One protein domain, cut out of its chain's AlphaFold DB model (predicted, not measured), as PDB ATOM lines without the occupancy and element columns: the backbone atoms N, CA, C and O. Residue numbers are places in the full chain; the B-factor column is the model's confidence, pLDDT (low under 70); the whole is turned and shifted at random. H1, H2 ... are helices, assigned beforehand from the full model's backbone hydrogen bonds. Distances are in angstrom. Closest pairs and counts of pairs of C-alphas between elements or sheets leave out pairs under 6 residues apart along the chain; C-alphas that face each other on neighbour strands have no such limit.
ATOM      1  N   LEU A   2     -23.146 -34.214 -28.844       30.91
ATOM      2  CA  LEU A   2     -21.739 -34.019 -28.450       30.91
ATOM      3  C   LEU A   2     -20.899 -35.300 -28.567       30.91
ATOM      4  O   LEU A   2     -19.936 -35.293 -29.307       30.91
ATOM      5  N   GLN A   3     -21.276 -36.417 -27.939       42.72
ATOM      6  CA  GLN A   3     -20.453 -37.640 -27.949       42.72
ATOM      7  C   GLN A   3     -20.174 -38.174 -29.366       42.72
ATOM      8  O   GLN A   3     -19.031 -38.424 -29.718       42.72
ATOM      9  N   ALA A   4     -21.196 -38.261 -30.223       38.94
ATOM     10  CA  ALA A   4     -21.021 -38.673 -31.617       38.94
ATOM     11  C   ALA A   4     -20.245 -37.638 -32.452       38.94
ATOM     12  O   ALA A   4     -19.472 -38.018 -33.327       38.94
ATOM     13  N   HIS A   5     -20.433 -36.342 -32.180       36.56
ATOM     14  CA  HIS A   5     -19.726 -35.257 -32.857       36.56
ATOM     15  C   HIS A   5     -18.248 -35.218 -32.446       36.56
ATOM     16  O   HIS A   5     -17.396 -35.162 -33.317       36.56
ATOM     17  N   TYR A   6     -17.928 -35.364 -31.157       40.94
ATOM     18  CA  TYR A   6     -16.563 -35.456 -30.636       40.94
ATOM     19  C   TYR A   6     -15.858 -36.719 -31.129       40.94
ATOM     20  O   TYR A   6     -14.744 -36.621 -31.627       40.94
ATOM     21  N   THR A   7     -16.506 -37.889 -31.100       42.97
ATOM     22  CA  THR A   7     -15.898 -39.105 -31.662       42.97
ATOM     23  C   THR A   7     -15.652 -38.974 -33.167       42.97
ATOM     24  O   THR A   7     -14.600 -39.395 -33.642       42.97
ATOM     25  N   LEU A   8     -16.566 -38.357 -33.928       42.44
ATOM     26  CA  LEU A   8     -16.360 -38.112 -35.357       42.44
ATOM     27  C   LEU A   8     -15.248 -37.082 -35.603       42.44
ATOM     28  O   LEU A   8     -14.413 -37.317 -36.465       42.44
ATOM     29  N   VAL A   9     -15.196 -35.988 -34.839       44.69
ATOM     30  CA  VAL A   9     -14.138 -34.968 -34.919       44.69
ATOM     31  C   VAL A   9     -12.774 -35.574 -34.590       44.69
ATOM     32  O   VAL A   9     -11.823 -35.306 -35.309       44.69
ATOM     33  N   ILE A  10     -12.675 -36.462 -33.599       49.16
ATOM     34  CA  ILE A  10     -11.427 -37.163 -33.245       49.16
ATOM     35  C   ILE A  10     -11.016 -38.165 -34.332       49.16
ATOM     36  O   ILE A  10      -9.845 -38.230 -34.704       49.16
ATOM     37  N   LEU A  11     -11.972 -38.921 -34.884       43.56
ATOM     38  CA  LEU A  11     -11.726 -39.824 -36.015       43.56
ATOM     39  C   LEU A  11     -11.327 -39.065 -37.292       43.56
ATOM     40  O   LEU A  11     -10.581 -39.600 -38.107       43.56
ATOM     41  N   LEU A  12     -11.821 -37.835 -37.459       43.19
ATOM     42  CA  LEU A  12     -11.472 -36.929 -38.551       43.19
ATOM     43  C   LEU A  12     -10.108 -36.258 -38.333       43.19
ATOM     44  O   LEU A  12      -9.348 -36.169 -39.287       43.19
ATOM     45  N   HIS A  13      -9.766 -35.837 -37.112       42.91
ATOM     46  CA  HIS A  13      -8.468 -35.219 -36.800       42.91
ATOM     47  C   HIS A  13      -7.309 -36.213 -36.938       42.91
ATOM     48  O   HIS A  13      -6.275 -35.876 -37.501       42.91
ATOM     49  N   LYS A  14      -7.503 -37.482 -36.546       44.31
ATOM     50  CA  LYS A  14      -6.487 -38.538 -36.734       44.31
ATOM     51  C   LYS A  14      -6.211 -38.895 -38.212       44.31
ATOM     52  O   LYS A  14      -5.322 -39.699 -38.478       44.31
ATOM     53  N   GLN A  15      -6.939 -38.321 -39.181       45.38
ATOM     54  CA  GLN A  15      -6.632 -38.453 -40.617       45.38
ATOM     55  C   GLN A  15      -5.426 -37.621 -41.058       45.38
ATOM     56  O   GLN A  15      -4.790 -37.993 -42.040       45.38
ATOM     57  N   GLU A  16      -5.117 -36.507 -40.387       41.97
ATOM     58  CA  GLU A  16      -4.050 -35.609 -40.856       41.97
ATOM     59  C   GLU A  16      -2.642 -36.185 -40.625       41.97
ATOM     60  O   GLU A  16      -1.693 -35.751 -41.270       41.97
ATOM     61  N   GLU A  17      -2.508 -37.227 -39.796       42.00
ATOM     62  CA  GLU A  17      -1.206 -37.783 -39.407       42.00
ATOM     63  C   GLU A  17      -0.810 -39.090 -40.118       42.00
ATOM     64  O   GLU A  17       0.330 -39.528 -39.980       42.00
ATOM     65  N   THR A  18      -1.688 -39.734 -40.900       37.25
ATOM     66  CA  THR A  18      -1.372 -41.046 -41.510       37.25
ATOM     67  C   THR A  18      -1.534 -41.066 -43.030       37.25
ATOM     68  O   THR A  18      -2.609 -41.269 -43.592       37.25
ATOM     69  N   THR A  19      -0.412 -40.899 -43.733       37.81
ATOM     70  CA  THR A  19      -0.277 -41.161 -45.170       37.81
ATOM     71  C   THR A  19      -0.181 -42.669 -45.425       37.81
ATOM     72  O   THR A  19       0.868 -43.290 -45.299       37.81
ATOM     73  N   GLY A  20      -1.295 -43.288 -45.815       37.56
ATOM     74  CA  GLY A  20      -1.316 -44.668 -46.307       37.56
ATOM     75  C   GLY A  20      -2.677 -45.328 -46.129       37.56
ATOM     76  O   GLY A  20      -3.532 -44.807 -45.429       37.56
ATOM     77  N   ASN A  21      -2.898 -46.464 -46.796       41.16
ATOM     78  CA  ASN A  21      -4.141 -47.254 -46.814       41.16
ATOM     79  C   ASN A  21      -4.561 -47.836 -45.436       41.16
ATOM     80  O   ASN A  21      -4.866 -49.024 -45.329       41.16
ATOM     81  N   GLN A  22      -4.601 -47.033 -44.378       46.06
ATOM     82  CA  GLN A  22      -5.091 -47.416 -43.061       46.06
ATOM     83  C   GLN A  22      -6.487 -46.844 -42.812       46.06
ATOM     84  O   GLN A  22      -6.891 -45.802 -43.328       46.06
ATOM     85  N   PHE A  23      -7.281 -47.611 -42.071       48.50
ATOM     86  CA  PHE A  23      -8.617 -47.217 -41.668       48.50
ATOM     87  C   PHE A  23      -8.546 -46.055 -40.654       48.50
ATOM     88  O   PHE A  23      -7.707 -46.107 -39.758       48.50
ATOM     89  N   PRO A  24      -9.455 -45.069 -40.730       58.66
ATOM     90  CA  PRO A  24     -10.544 -44.992 -41.696       58.66
ATOM     91  C   PRO A  24     -10.074 -44.427 -43.044       58.66
ATOM     92  O   PRO A  24      -9.513 -43.349 -43.124       58.66
ATOM     93  N   SER A  25     -10.370 -45.111 -44.153       70.94
ATOM     94  CA  SER A  25     -10.224 -44.481 -45.473       70.94
ATOM     95  C   SER A  25     -11.210 -43.306 -45.594       70.94
ATOM     96  O   SER A  25     -12.286 -43.357 -44.990       70.94
ATOM     97  N   ARG A  26     -10.947 -42.314 -46.461       78.56
ATOM     98  CA  ARG A  26     -11.916 -41.235 -46.774       78.56
ATOM     99  C   ARG A  26     -13.328 -41.775 -47.051       78.56
ATOM    100  O   ARG A  26     -14.321 -41.191 -46.635       78.56
ATOM    101  N   LYS A  27     -13.438 -42.931 -47.718       80.62
ATOM    102  CA  LYS A  27     -14.727 -43.592 -47.996       80.62
ATOM    103  C   LYS A  27     -15.419 -44.100 -46.724       80.62
ATOM    104  O   LYS A  27     -16.642 -44.026 -46.649       80.62
ATOM    105  N   SER A  28     -14.666 -44.601 -45.744       81.44
ATOM    106  CA  SER A  28     -15.189 -45.040 -44.442       81.44
ATOM    107  C   SER A  28     -15.728 -43.853 -43.645       81.44
ATOM    108  O   SER A  28     -16.840 -43.920 -43.131       81.44
ATOM    109  N   VAL A  29     -14.987 -42.743 -43.617       85.38
ATOM    110  CA  VAL A  29     -15.420 -41.494 -42.974       85.38
ATOM    111  C   VAL A  29     -16.746 -41.005 -43.561       85.38
ATOM    112  O   VAL A  29     -17.696 -40.763 -42.820       85.38
ATOM    113  N   LEU A  30     -16.847 -40.926 -44.892       89.44
ATOM    114  CA  LEU A  30     -18.083 -40.516 -45.565       89.44
ATOM    115  C   LEU A  30     -19.245 -41.471 -45.264       89.44
ATOM    116  O   LEU A  30     -20.365 -41.020 -45.042       89.44
ATOM    117  N   PHE A  31     -18.989 -42.782 -45.210       89.31
ATOM    118  CA  PHE A  31     -19.994 -43.772 -44.821       89.31
ATOM    119  C   PHE A  31     -20.535 -43.516 -43.404       89.31
ATOM    120  O   PHE A  31     -21.752 -43.446 -43.229       89.31
ATOM    121  N   PHE A  32     -19.664 -43.316 -42.408       87.75
ATOM    122  CA  PHE A  32     -20.097 -43.007 -41.040       87.75
ATOM    123  C   PHE A  32     -20.770 -41.634 -40.932       87.75
ATOM    124  O   PHE A  32     -21.755 -41.500 -40.208       87.75
ATOM    125  N   GLY A  33     -20.318 -40.640 -41.699       89.62
ATOM    126  CA  GLY A  33     -20.985 -39.342 -41.801       89.62
ATOM    127  C   GLY A  33     -22.429 -39.473 -42.293       89.62
ATOM    128  O   GLY A  33     -23.342 -38.909 -41.690       89.62
ATOM    129  N   LEU A  34     -22.664 -40.294 -43.325       89.50
ATOM    130  CA  LEU A  34     -24.019 -40.612 -43.782       89.50
ATOM    131  C   LEU A  34     -24.824 -41.351 -42.704       89.50
ATOM    132  O   LEU A  34     -25.978 -41.001 -42.481       89.50
ATOM    133  N   MET A  35     -24.233 -42.324 -42.000       88.38
ATOM    134  CA  MET A  35     -24.899 -43.042 -40.898       88.38
ATOM    135  C   MET A  35     -25.371 -42.095 -39.786       88.38
ATOM    136  O   MET A  35     -26.504 -42.214 -39.320       88.38
ATOM    137  N   LEU A  36     -24.531 -41.132 -39.396       87.88
ATOM    138  CA  LEU A  36     -24.876 -40.107 -38.411       87.88
ATOM    139  C   LEU A  36     -25.982 -39.179 -38.924       87.88
ATOM    140  O   LEU A  36     -26.944 -38.912 -38.206       87.88
ATOM    141  N   ALA A  37     -25.895 -38.746 -40.185       88.00
ATOM    142  CA  ALA A  37     -26.924 -37.918 -40.807       88.00
ATOM    143  C   ALA A  37     -28.292 -38.624 -40.862       88.00
ATOM    144  O   ALA A  37     -29.316 -37.977 -40.648       88.00
ATOM    145  N   MET A  38     -28.330 -39.946 -41.076       87.38
ATOM    146  CA  MET A  38     -29.576 -40.729 -41.029       87.38
ATOM    147  C   MET A  38     -30.190 -40.806 -39.620       87.38
ATOM    148  O   MET A  38     -31.407 -40.940 -39.500       87.38
ATOM    149  N   GLY A  39     -29.378 -40.695 -38.560       86.75
ATOM    150  CA  GLY A  39     -29.864 -40.589 -37.180       86.75
ATOM    151  C   GLY A  39     -30.553 -39.251 -36.883       86.75
ATOM    152  O   GLY A  39     -31.495 -39.206 -36.098       86.75
ATOM    153  N   ILE A  40     -30.122 -38.177 -37.554       86.69
ATOM    154  CA  ILE A  40     -30.719 -36.834 -37.449       86.69
ATOM    155  C   ILE A  40     -31.961 -36.726 -38.341       86.69
ATOM    156  O   ILE A  40     -33.036 -36.336 -37.892       86.69
ATOM    157  N   VAL A  41     -31.825 -37.085 -39.618       86.06
ATOM    158  CA  VAL A  41     -32.895 -36.996 -40.615       86.06
ATOM    159  C   VAL A  41     -33.468 -38.387 -40.841       86.06
ATOM    160  O   VAL A  41     -32.953 -39.158 -41.647       86.06
ATOM    161  N   ARG A  42     -34.555 -38.725 -40.146       84.88
ATOM    162  CA  ARG A  42     -35.220 -40.029 -40.292       84.88
ATOM    163  C   ARG A  42     -36.079 -40.069 -41.560       84.88
ATOM    164  O   ARG A  42     -36.896 -39.180 -41.792       84.88
ATOM    165  N   LYS A  43     -35.916 -41.114 -42.376       85.25
ATOM    166  CA  LYS A  43     -36.725 -41.364 -43.582       85.25
ATOM    167  C   LYS A  43     -37.389 -42.748 -43.515       85.25
ATOM    168  O   LYS A  43     -36.857 -43.633 -42.848       85.25
ATOM    169  N   PRO A  44     -38.509 -42.976 -44.231       82.25
ATOM    170  CA  PRO A  44     -39.247 -44.243 -44.170       82.25
ATOM    171  C   PRO A  44     -38.466 -45.471 -44.660       82.25
ATOM    172  O   PRO A  44     -38.774 -46.596 -44.273       82.25
ATOM    173  N   SER A  45     -37.479 -45.284 -45.544       80.75
ATOM    174  CA  SER A  45     -36.674 -46.381 -46.088       80.75
ATOM    175  C   SER A  45     -35.252 -45.944 -46.446       80.75
ATOM    176  O   SER A  45     -34.999 -44.767 -46.703       80.75
ATOM    177  N   TYR A  46     -34.338 -46.915 -46.564       78.75
ATOM    178  CA  TYR A  46     -32.973 -46.682 -47.057       78.75
ATOM    179  C   TYR A  46     -32.949 -46.003 -48.425       78.75
ATOM    180  O   TYR A  46     -32.155 -45.099 -48.657       78.75
ATOM    181  N   ALA A  47     -33.811 -46.446 -49.342       81.94
ATOM    182  CA  ALA A  47     -33.834 -45.925 -50.700       81.94
ATOM    183  C   ALA A  47     -34.259 -44.451 -50.738       81.94
ATOM    184  O   ALA A  47     -33.786 -43.715 -51.599       81.94
ATOM    185  N   SER A  48     -35.080 -44.013 -49.777       86.06
ATOM    186  CA  SER A  48     -35.575 -42.636 -49.688       86.06
ATOM    187  C   SER A  48     -34.456 -41.610 -49.494       86.06
ATOM    188  O   SER A  48     -34.586 -40.489 -49.967       86.06
ATOM    189  N   TYR A  49     -33.335 -41.979 -48.867       88.44
ATOM    190  CA  TYR A  49     -32.178 -41.086 -48.745       88.44
ATOM    191  C   TYR A  49     -31.506 -40.776 -50.090       88.44
ATOM    192  O   TYR A  49     -30.871 -39.739 -50.226       88.44
ATOM    193  N   TRP A  50     -31.674 -41.649 -51.084       89.69
ATOM    194  CA  TRP A  50     -31.152 -41.489 -52.445       89.69
ATOM    195  C   TRP A  50     -32.238 -41.101 -53.455       89.69
ATOM    196  O   TRP A  50     -32.019 -41.221 -54.659       89.69
ATOM    197  N   ALA A  51     -33.415 -40.672 -52.991       82.94
ATOM    198  CA  ALA A  51     -34.462 -40.196 -53.879       82.94
ATOM    199  C   ALA A  51     -34.034 -38.878 -54.542       82.94
ATOM    200  O   ALA A  51     -33.663 -37.916 -53.866       82.94
ATOM    201  N   ASN A  52     -34.105 -38.830 -55.871       70.19
ATOM    202  CA  ASN A  52     -33.852 -37.611 -56.632       70.19
ATOM    203  C   ASN A  52     -35.102 -36.714 -56.590       70.19
ATOM    204  O   ASN A  52     -36.224 -37.215 -56.534       70.19
ATOM    205  N   GLY A  53     -34.914 -35.390 -56.627       63.94
ATOM    206  CA  GLY A  53     -35.996 -34.402 -56.486       63.94
ATOM    207  C   GLY A  53     -37.120 -34.507 -57.529       63.94
ATOM    208  O   GLY A  53     -38.222 -34.020 -57.286       63.94
ATOM    209  N   ASN A  54     -36.890 -35.205 -58.644       60.78
ATOM    210  CA  ASN A  54     -37.891 -35.426 -59.686       60.78
ATOM    211  C   ASN A  54     -38.896 -36.504 -59.240       60.78
ATOM    212  O   ASN A  54     -38.640 -37.699 -59.371       60.78
ATOM    213  N   GLY A  55     -40.031 -36.065 -58.685       59.81
ATOM    214  CA  GLY A  55     -41.165 -36.913 -58.283       59.81
ATOM    215  C   GLY A  55     -41.230 -37.276 -56.794       59.81
ATOM    216  O   GLY A  55     -42.196 -37.896 -56.371       59.81
ATOM    217  N   ASN A  56     -40.239 -36.877 -55.988       64.06
ATOM    218  CA  ASN A  56     -40.102 -37.302 -54.586       64.06
ATOM    219  C   ASN A  56     -39.665 -36.161 -53.645       64.06
ATOM    220  O   ASN A  56     -38.874 -36.369 -52.720       64.06
ATOM    221  N   VAL A  57     -40.201 -34.955 -53.864       66.19
ATOM    222  CA  VAL A  57     -39.842 -33.708 -53.152       66.19
ATOM    223  C   VAL A  57     -39.874 -33.866 -51.626       66.19
ATOM    224  O   VAL A  57     -38.947 -33.441 -50.945       66.19
ATOM    225  N   LEU A  58     -40.877 -34.568 -51.088       67.25
ATOM    226  CA  LEU A  58     -41.034 -34.794 -49.642       67.25
ATOM    227  C   LEU A  58     -39.929 -35.676 -49.034       67.25
ATOM    228  O   LEU A  58     -39.623 -35.594 -47.844       67.25
ATOM    229  N   THR A  59     -39.316 -36.542 -49.843       67.00
ATOM    230  CA  THR A  59     -38.263 -37.459 -49.387       67.00
ATOM    231  C   THR A  59     -36.863 -37.027 -49.786       67.00
ATOM    232  O   THR A  59     -35.918 -37.622 -49.270       67.00
ATOM    233  N   TYR A  60     -36.715 -35.968 -50.588       71.31
ATOM    234  CA  TYR A  60     -35.412 -35.431 -50.967       71.31
ATOM    235  C   TYR A  60     -34.552 -35.163 -49.724       71.31
ATOM    236  O   TYR A  60     -35.014 -34.617 -48.716       71.31
ATOM    237  N   THR A  61     -33.303 -35.612 -49.784       71.25
ATOM    238  CA  THR A  61     -32.293 -35.356 -48.761       71.25
ATOM    239  C   THR A  61     -31.068 -34.822 -49.473       71.25
ATOM    240  O   THR A  61     -30.586 -35.434 -50.428       71.25
ATOM    241  N   LEU A  62     -30.575 -33.674 -49.021       70.44
ATOM    242  CA  LEU A  62     -29.464 -33.001 -49.676       70.44
ATOM    243  C   LEU A  62     -28.210 -33.898 -49.678       70.44
ATOM    244  O   LEU A  62     -27.823 -34.455 -48.653       70.44
ATOM    245  N   ASN A  63     -27.582 -34.023 -50.848       80.69
ATOM    246  CA  ASN A  63     -26.229 -34.546 -51.081       80.69
ATOM    247  C   ASN A  63     -25.931 -36.023 -50.751       80.69
ATOM    248  O   ASN A  63     -24.810 -36.459 -50.999       80.69
ATOM    249  N   PHE A  64     -26.882 -36.844 -50.295       88.12
ATOM    250  CA  PHE A  64     -26.613 -38.272 -50.031       88.12
ATOM    251  C   PHE A  64     -26.084 -39.016 -51.268       88.12
ATOM    252  O   PHE A  64     -25.074 -39.715 -51.188       88.12
ATOM    253  N   SER A  65     -26.725 -38.822 -52.425       86.06
ATOM    254  CA  SER A  65     -26.306 -39.420 -53.701       86.06
ATOM    255  C   SER A  65     -24.984 -38.868 -54.235       86.06
ATOM    256  O   SER A  65     -24.267 -39.597 -54.917       86.06
ATOM    257  N   GLN A  66     -24.648 -37.621 -53.892       86.88
ATOM    258  CA  GLN A  66     -23.388 -36.974 -54.267       86.88
ATOM    259  C   GLN A  66     -22.217 -37.461 -53.402       86.88
ATOM    260  O   GLN A  66     -21.105 -37.614 -53.899       86.88
ATOM    261  N   ILE A  67     -22.463 -37.739 -52.116       90.12
ATOM    262  CA  ILE A  67     -21.445 -38.218 -51.172       90.12
ATOM    263  C   ILE A  67     -21.068 -39.675 -51.458       90.12
ATOM    264  O   ILE A  67     -19.889 -40.031 -51.487       90.12
ATOM    265  N   MET A  68     -22.063 -40.547 -51.637       89.56
ATOM    266  CA  MET A  68     -21.841 -41.966 -51.905       89.56
ATOM    267  C   MET A  68     -23.044 -42.555 -52.626       89.56
ATOM    268  O   MET A  68     -24.174 -42.331 -52.216       89.56
ATOM    269  N   SER A  69     -22.835 -43.375 -53.658       90.44
ATOM    270  CA  SER A  69     -23.957 -44.069 -54.297       90.44
ATOM    271  C   SER A  69     -24.633 -45.055 -53.335       90.44
ATOM    272  O   SER A  69     -23.973 -45.687 -52.504       90.44
ATOM    273  N   ARG A  70     -25.950 -45.252 -53.488       90.06
ATOM    274  CA  ARG A  70     -26.731 -46.204 -52.674       90.06
ATOM    275  C   ARG A  70     -26.103 -47.596 -52.666       90.06
ATOM    276  O   ARG A  70     -25.955 -48.210 -51.613       90.06
ATOM    277  N   ASN A  71     -25.706 -48.080 -53.843       90.56
ATOM    278  CA  ASN A  71     -25.115 -49.408 -54.000       90.56
ATOM    279  C   ASN A  71     -23.785 -49.512 -53.248       90.56
ATOM    280  O   ASN A  71     -23.535 -50.518 -52.587       90.56
ATOM    281  N   ARG A  72     -22.950 -48.463 -53.286       89.88
ATOM    282  CA  ARG A  72     -21.688 -48.452 -52.543       89.88
ATOM    283  C   ARG A  72     -21.922 -48.437 -51.034       89.88
ATOM    284  O   ARG A  72     -21.268 -49.198 -50.328       89.88
ATOM    285  N   PHE A  73     -22.868 -47.631 -50.554       89.50
ATOM    286  CA  PHE A  73     -23.248 -47.607 -49.141       89.50
ATOM    287  C   PHE A  73     -23.715 -48.989 -48.666       89.50
ATOM    288  O   PHE A  73     -23.226 -49.498 -47.661       89.50
ATOM    289  N   GLN A  74     -24.596 -49.643 -49.430       88.38
ATOM    290  CA  GLN A  74     -25.088 -50.988 -49.119       88.38
ATOM    291  C   GLN A  74     -23.984 -52.051 -49.157       88.38
ATOM    292  O   GLN A  74     -23.989 -52.956 -48.325       88.38
ATOM    293  N   GLN A  75     -23.029 -51.952 -50.087       89.88
ATOM    294  CA  GLN A  75     -21.860 -52.833 -50.116       89.88
ATOM    295  C   GLN A  75     -21.013 -52.671 -48.852       89.88
ATOM    296  O   GLN A  75     -20.697 -53.672 -48.214       89.88
ATOM    297  N   ILE A  76     -20.682 -51.432 -48.466       88.56
ATOM    298  CA  ILE A  76     -19.909 -51.174 -47.243       88.56
ATOM    299  C   ILE A  76     -20.668 -51.707 -46.028       88.56
ATOM    300  O   ILE A  76     -20.108 -52.490 -45.274       88.56
ATOM    301  N   LEU A  77     -21.957 -51.384 -45.888       86.81
ATOM    302  CA  LEU A  77     -22.794 -51.878 -44.792       86.81
ATOM    303  C   LEU A  77     -22.823 -53.416 -44.732       86.81
ATOM    304  O   LEU A  77     -22.756 -54.005 -43.657       86.81
ATOM    305  N   ARG A  78     -22.902 -54.090 -45.888       87.06
ATOM    306  CA  ARG A  78     -22.940 -55.557 -45.965       87.06
ATOM    307  C   ARG A  78     -21.609 -56.200 -45.593       87.06
ATOM    308  O   ARG A  78     -21.637 -57.278 -44.999       87.06
ATOM    309  N   PHE A  79     -20.484 -55.593 -45.951       87.19
ATOM    310  CA  PHE A  79     -19.143 -56.167 -45.794       87.19
ATOM    311  C   PHE A  79     -18.298 -55.455 -44.728       87.19
ATOM    312  O   PHE A  79     -17.085 -55.637 -44.694       87.19
ATOM    313  N   LEU A  80     -18.915 -54.658 -43.852       86.00
ATOM    314  CA  LEU A  80     -18.223 -54.054 -42.721       86.00
ATOM    315  C   LEU A  80     -17.765 -55.154 -41.752       86.00
ATOM    316  O   LEU A  80     -18.558 -56.000 -41.327       86.00
ATOM    317  N   HIS A  81     -16.474 -55.135 -41.434       85.31
ATOM    318  CA  HIS A  81     -15.817 -56.032 -40.492       85.31
ATOM    319  C   HIS A  81     -14.827 -55.223 -39.656       85.31
ATOM    320  O   HIS A  81     -14.149 -54.344 -40.184       85.31
TER     321      HIS A  81
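AT A GLANCE: This is residues 2 to 81 of the 311 residues of the protein "DDE_Tnp_1_7 domain-containing protein" of Mytilus coruscus (UniProt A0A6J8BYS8). The longest helix, H2, runs through the middle of a loosely packed set of helices, with H1 running back alongside it on one side and H4 and H5 on the other side. H5 crosses H2 nearly at right angles, H3 meets H4, and two long loops, residues 14 to 25 and 51 to 63, reach out toward the two ends of the longest axis; residues 16 to 22 of the first stick out free. The printed part has 80 residues with five named helices, H1 to H5 in chain order, and no named strand; its class is all helix. It is only just loose, close to compact, with a radius of gyration of the C-alphas of 14.1 A, and its elongated outline spans 44 by 28 by 20 A.

HOW THE PARTS SIT: H2, residues 26 to 40, is close to but not clearly touching H1, residues 2 to 13; the closest C-alphas are those of Leu 12 and Val 29, 7.5 A apart. These two run opposite ways at a shallow tilt of 13 degrees. H2 is also close to but not clearly touching H5, residues 70 to 79, with the C-alphas of Phe 31 and Phe 73 closest at 6.6 A; their lines are about perpendicular at 78 degrees. H4, residues 64 to 67, is likewise close to H2 but not clearly touching, the C-alphas of Leu 30 and Ile 67 being closest at 6.9 A. H3, residues 46 to 50, touches H4, with the C-alphas of Trp 50 and Ser 65 closest at 5.4 A. H3 is close to but not clearly touching H5, the closest C-alphas being those of Trp 50 and Arg 70 at 6.5 A. H2 and H3 are only just apart, with a closest distance of 8.2 A between C-alphas. H4 and H5 meet only through their link. H1 is apart from H3, H4 and H5. In H1, H2 and H5 every O i to N i+4 pair is within hydrogen-bond range; in H3 it is 0 of 1, beside 2 of 2 O i to N i+3 pairs, and H4 is too short for an O i to N i+4 pair.

IN THESE COORDINATES: H2 measures 21.4 A from C-alpha 26 at (-11.916, -41.235, -46.774) to C-alpha 40. H1 is 15.7 A long and begins at C-alpha 2, (-21.739, -34.019, -28.450). H5 is 14.3 A long and ends at C-alpha 79, (-19.143, -56.167, -45.794). H3 measures 7.7 A and H4 5.3 A.

THE WHOLE: The two C-alphas farthest apart, those of Glu 17 and Gly 55, lie 44.2 A from each other. The printed part has no cut. The links from H1 to H2 and from H3 to H4 are long; those from H2 to H3 and from H4 to H5 are tight. The mean pLDDT of the printed part is 71.0, and residues 2 to 24 and 53 to 59 are under 70.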